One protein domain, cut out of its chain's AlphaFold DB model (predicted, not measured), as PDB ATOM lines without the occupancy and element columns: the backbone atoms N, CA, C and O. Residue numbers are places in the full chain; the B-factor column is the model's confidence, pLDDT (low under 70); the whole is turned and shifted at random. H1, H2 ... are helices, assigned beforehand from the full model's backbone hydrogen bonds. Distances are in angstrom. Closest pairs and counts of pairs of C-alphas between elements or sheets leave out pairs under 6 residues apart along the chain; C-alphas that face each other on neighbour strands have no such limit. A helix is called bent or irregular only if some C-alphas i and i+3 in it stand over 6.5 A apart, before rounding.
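What this domain is: This is residues 40 to 80 of the 111 residues of the protein "Peroxidase" of Crocosphaera watsonii WH 0401 (UniProt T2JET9). Two short helices sit apart at the two ends of a thin connecting stretch, residues 52 to 59, and after H2 the tail of residues 68 to 80 folds back past it. The printed part has 41 residues with two named helices, H1 then H2, and no named strand; the class is all helix, with under half of the residues, 19, in named elements. It is loose, with a radius of gyration of the C-alphas of 12.8 A, and elongated, spanning 33 by 20 by 13 A.

Where its parts are: Find C-alpha 41 at (-81.667, 334.501, 771.222); from there H1, residues 41 to 51, runs 12.5 A. It is irregular: C-alphas 43 and 46 are 8.5 A apart. Further on, H2, residues 60 to 67, runs 10.7 A to C-alpha 67 at (-78.847, 352.676, 784.309).

How they stand to each other: H1 and H2 are apart, with no C-alpha of one within 8 A of the other. Look at residues 52 to 59 for their short link. In H2 every O i to N i+4 pair is within hydrogen-bond range; in H1 3 of 7 are, beside 5 of 8 O i to N i+3 pairs.

The domain as a whole: The C-alphas farthest apart, of His 47 and Val 80, are 34.8 A apart. The printed part has no cut, and no printed residue is under 70 in pLDDT.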
ATOM      1  N   PHE A  40     -79.312 333.983 767.222       96.81
ATOM      2  CA  PHE A  40     -80.575 334.617 767.552       96.81
ATOM      3  C   PHE A  40     -81.138 334.032 768.856       96.81
ATOM      4  O   PHE A  40     -81.285 332.819 768.996       96.81
ATOM      5  N   TYR A  41     -81.443 334.899 769.825       94.44
ATOM      6  CA  TYR A  41     -81.667 334.501 771.222       94.44
ATOM      7  C   TYR A  41     -82.794 333.473 771.420       94.44
ATOM      8  O   TYR A  41     -82.720 332.656 772.336       94.44
ATOM      9  N   LEU A  42     -83.813 333.461 770.549       94.50
ATOM     10  CA  LEU A  42     -84.898 332.476 770.632       94.50
ATOM     11  C   LEU A  42     -84.440 331.042 770.323       94.50
ATOM     12  O   LEU A  42     -85.093 330.102 770.770       94.50
ATOM     13  N   ASN A  43     -83.323 330.858 769.610       95.06
ATOM     14  CA  ASN A  43     -82.814 329.533 769.247       95.06
ATOM     15  C   ASN A  43     -82.370 328.720 770.476       95.06
ATOM     16  O   ASN A  43     -82.477 327.500 770.469       95.06
ATOM     17  N   GLU A  44     -81.903 329.390 771.534       94.50
ATOM     18  CA  GLU A  44     -81.381 328.774 772.767       94.50
ATOM     19  C   GLU A  44     -82.123 329.287 774.015       94.50
ATOM     20  O   GLU A  44     -81.587 329.297 775.126       94.50
ATOM     21  N   LEU A  45     -83.374 329.732 773.845       93.19
ATOM     22  CA  LEU A  45     -84.139 330.434 774.881       93.19
ATOM     23  C   LEU A  45     -84.223 329.657 776.201       93.19
ATOM     24  O   LEU A  45     -84.059 330.234 777.270       93.19
ATOM     25  N   ALA A  46     -84.416 328.337 776.139       92.06
ATOM     26  CA  ALA A  46     -84.478 327.495 777.331       92.06
ATOM     27  C   ALA A  46     -83.169 327.520 778.136       92.06
ATOM     28  O   ALA A  46     -83.204 327.536 779.365       92.06
ATOM     29  N   HIS A  47     -82.018 327.547 777.457       93.56
ATOM     30  CA  HIS A  47     -80.721 327.645 778.118       93.56
ATOM     31  C   HIS A  47     -80.494 329.049 778.685       93.56
ATOM     32  O   HIS A  47     -80.061 329.195 779.826       93.56
ATOM     33  N   LEU A  48     -80.844 330.083 777.918       94.19
ATOM     34  CA  LEU A  48     -80.701 331.473 778.345       94.19
ATOM     35  C   LEU A  48     -81.603 331.817 779.539       94.19
ATOM     36  O   LEU A  48     -81.149 332.494 780.456       94.19
ATOM     37  N   ASN A  49     -82.823 331.279 779.596       94.00
ATOM     38  CA  ASN A  49     -83.749 331.483 780.715       94.00
ATOM     39  C   ASN A  49     -83.248 330.883 782.040       94.00
ATOM     40  O   ASN A  49     -83.667 331.329 783.106       94.00
ATOM     41  N   ILE A  50     -82.344 329.893 782.006       94.56
ATOM     42  CA  ILE A  50     -81.670 329.389 783.218       94.56
ATOM     43  C   ILE A  50     -80.679 330.432 783.752       94.56
ATOM     44  O   ILE A  50     -80.506 330.550 784.964       94.56
ATOM     45  N   LEU A  51     -80.022 331.172 782.855       94.31
ATOM     46  CA  LEU A  51     -79.037 332.193 783.207       94.31
ATOM     47  C   LEU A  51     -79.712 333.490 783.660       94.31
ATOM     48  O   LEU A  51     -79.290 334.089 784.646       94.31
ATOM     49  N   ASP A  52     -80.759 333.905 782.950       93.38
ATOM     50  CA  ASP A  52     -81.555 335.078 783.282       93.38
ATOM     51  C   ASP A  52     -83.037 334.839 782.922       93.38
ATOM     52  O   ASP A  52     -83.418 334.929 781.753       93.38
ATOM     53  N   PRO A  53     -83.906 334.571 783.914       91.81
ATOM     54  CA  PRO A  53     -85.329 334.339 783.673       91.81
ATOM     55  C   PRO A  53     -86.083 335.615 783.268       91.81
ATOM     56  O   PRO A  53     -87.270 335.554 782.953       91.81
ATOM     57  N   THR A  54     -85.437 336.786 783.305       92.06
ATOM     58  CA  THR A  54     -86.067 338.061 782.953       92.06
ATOM     59  C   THR A  54     -85.987 338.383 781.465       92.06
ATOM     60  O   THR A  54     -86.682 339.299 781.030       92.06
ATOM     61  N   LEU A  55     -85.223 337.625 780.669       92.06
ATOM     62  CA  LEU A  55     -84.931 337.942 779.264       92.06
ATOM     63  C   LEU A  55     -86.172 338.201 778.404       92.06
ATOM     64  O   LEU A  55     -86.183 339.150 777.625       92.06
ATOM     65  N   GLU A  56     -87.233 337.414 778.569       91.44
ATOM     66  CA  GLU A  56     -88.472 337.579 777.792       91.44
ATOM     67  C   GLU A  56     -89.344 338.749 778.266       91.44
ATOM     68  O   GLU A  56     -90.184 339.252 777.523       91.44
ATOM     69  N   THR A  57     -89.162 339.186 779.512       93.06
ATOM     70  CA  THR A  57     -89.995 340.222 780.146       93.06
ATOM     71  C   THR A  57     -89.283 341.566 780.272       93.06
ATOM     72  O   THR A  57     -89.893 342.556 780.680       93.06
ATOM     73  N   LEU A  58     -87.996 341.621 779.922       94.19
ATOM     74  CA  LEU A  58     -87.183 342.820 780.024       94.19
ATOM     75  C   LEU A  58     -87.700 343.897 779.064       94.19
ATOM     76  O   LEU A  58     -87.826 343.689 777.859       94.19
ATOM     77  N   THR A  59     -87.963 345.086 779.601       96.12
ATOM     78  CA  THR A  59     -88.414 346.243 778.820       96.12
ATOM     79  C   THR A  59     -87.317 347.297 778.727       96.12
ATOM     80  O   THR A  59     -86.474 347.428 779.618       96.12
ATOM     81  N   LEU A  60     -87.349 348.116 777.672       96.19
ATOM     82  CA  LEU A  60     -86.415 349.237 777.537       96.19
ATOM     83  C   LEU A  60     -86.546 350.231 778.703       96.19
ATOM     84  O   LEU A  60     -85.542 350.736 779.201       96.19
ATOM     85  N   SER A  61     -87.769 350.470 779.182       96.12
ATOM     86  CA  SER A  61     -88.023 351.333 780.338       96.12
ATOM     87  C   SER A  61     -87.332 350.827 781.603       96.12
ATOM     88  O   SER A  61     -86.788 351.620 782.369       96.12
ATOM     89  N   GLU A  62     -87.298 349.510 781.801       95.50
ATOM     90  CA  GLU A  62     -86.597 348.899 782.924       95.50
ATOM     91  C   GLU A  62     -85.077 349.059 782.811       95.50
ATOM     92  O   GLU A  62     -84.417 349.425 783.785       95.50
ATOM     93  N   ILE A  63     -84.521 348.881 781.610       95.88
ATOM     94  CA  ILE A  63     -83.095 349.126 781.348       95.88
ATOM     95  C   ILE A  63     -82.733 350.586 781.657       95.88
ATOM     96  O   ILE A  63     -81.720 350.839 782.312       95.88
ATOM     97  N   ILE A  64     -83.564 351.547 781.238       96.69
ATOM     98  CA  ILE A  64     -83.343 352.977 781.497       96.69
ATOM     99  C   ILE A  64     -83.351 353.263 783.002       96.69
ATOM    100  O   ILE A  64     -82.440 353.933 783.489       96.69
ATOM    101  N   ARG A  65     -84.326 352.736 783.753       96.12
ATOM    102  CA  ARG A  65     -84.403 352.930 785.213       96.12
ATOM    103  C   ARG A  65     -83.183 352.367 785.942       96.12
ATOM    104  O   ARG A  65     -82.679 353.002 786.859       96.12
ATOM    105  N   ARG A  66     -82.673 351.208 785.518       95.12
ATOM    106  CA  ARG A  66     -81.493 350.574 786.135       95.12
ATOM    107  C   ARG A  66     -80.189 351.333 785.888       95.12
ATOM    108  O   ARG A  66     -79.272 351.224 786.693       95.12
ATOM    109  N   ASN A  67     -80.098 352.072 784.783       97.25
ATOM    110  CA  ASN A  67     -78.847 352.676 784.309       97.25
ATOM    111  C   ASN A  67     -78.866 354.212 784.290       97.25
ATOM    112  O   ASN A  67     -77.961 354.835 783.738       97.25
ATOM    113  N   SER A  68     -79.890 354.848 784.859       96.94
ATOM    114  CA  SER A  68     -80.006 356.307 784.880       96.94
ATOM    115  C   SER A  68     -80.683 356.803 786.155       96.94
ATOM    116  O   SER A  68     -81.169 356.029 786.971       96.94
ATOM    117  N   THR A  69     -80.746 358.123 786.321       97.38
ATOM    118  CA  THR A  69     -81.513 358.766 787.397       97.38
ATOM    119  C   THR A  69     -82.994 358.958 787.043       97.38
ATOM    120  O   THR A  69     -83.735 359.579 787.808       97.38
ATOM    121  N   ILE A  70     -83.435 358.503 785.864       95.06
ATOM    122  CA  ILE A  70     -84.806 358.679 785.380       95.06
ATOM    123  C   ILE A  70     -85.695 357.614 786.025       95.06
ATOM    124  O   ILE A  70     -85.658 356.449 785.646       95.06
ATOM    125  N   ASN A  71     -86.536 358.041 786.967       89.19
ATOM    126  CA  ASN A  71     -87.517 357.167 787.622       89.19
ATOM    127  C   ASN A  71     -88.934 357.319 787.050       89.19
ATOM    128  O   ASN A  71     -89.748 356.409 787.165       89.19
ATOM    129  N   ASN A  72     -89.233 358.466 786.435       90.44
ATOM    130  CA  ASN A  72     -90.546 358.767 785.877       90.44
ATOM    131  C   ASN A  72     -90.552 358.523 784.363       90.44
ATOM    132  O   ASN A  72     -90.294 359.435 783.579       90.44
ATOM    133  N   ILE A  73     -90.807 357.278 783.969       89.88
ATOM    134  CA  ILE A  73     -90.942 356.850 782.576       89.88
ATOM    135  C   ILE A  73     -92.093 355.849 782.474       89.88
ATOM    136  O   ILE A  73     -92.296 355.032 783.370       89.88
ATOM    137  N   GLN A  74     -92.840 355.914 781.379       91.06
ATOM    138  CA  GLN A  74     -93.879 354.947 781.024       91.06
ATOM    139  C   GLN A  74     -93.338 353.513 780.879       91.06
ATOM    140  O   GLN A  74     -92.176 353.312 780.524       91.06
ATOM    141  N   ASP A  75     -94.197 352.514 781.079       90.69
ATOM    142  CA  ASP A  75     -93.803 351.098 781.004       90.69
ATOM    143  C   ASP A  75     -93.399 350.662 779.592       90.69
ATOM    144  O   ASP A  75     -92.430 349.923 779.427       90.69
ATOM    145  N   ASN A  76     -94.089 351.169 778.568       92.69
ATOM    146  CA  ASN A  76     -93.697 350.990 777.175       92.69
ATOM    147  C   ASN A  76     -93.073 352.277 776.628       92.69
ATOM    148  O   ASN A  76     -93.788 353.189 776.213       92.69
ATOM    149  N   ALA A  77     -91.741 352.328 776.596       93.25
ATOM    150  CA  ALA A  77     -90.971 353.475 776.113       93.25
ATOM    151  C   ALA A  77     -91.306 353.922 774.673       93.25
ATOM    152  O   ALA A  77     -91.002 355.060 774.329       93.25
ATOM    153  N   PHE A  78     -91.921 353.067 773.847       93.06
ATOM    154  CA  PHE A  78     -92.215 353.363 772.439       93.06
ATOM    155  C   PHE A  78     -93.563 354.047 772.204       93.06
ATOM    156  O   PHE A  78     -93.790 354.586 771.122       93.06
ATOM    157  N   LEU A  79     -94.474 354.005 773.177       90.38
ATOM    158  CA  LEU A  79     -95.772 354.666 773.063       90.38
ATOM    159  C   LEU A  79     -95.694 356.078 773.625       90.38
ATOM    160  O   LEU A  79     -94.758 356.419 774.325       90.38
ATOM    161  N   VAL A  80     -96.660 356.930 773.317       84.44
ATOM    162  CA  VAL A  80     -96.791 358.208 774.019       84.44
ATOM    163  C   VAL A  80     -97.809 357.999 775.127       84.44
ATOM    164  O   VAL A  80     -98.930 357.567 774.855       84.44
TER     165      VAL A  80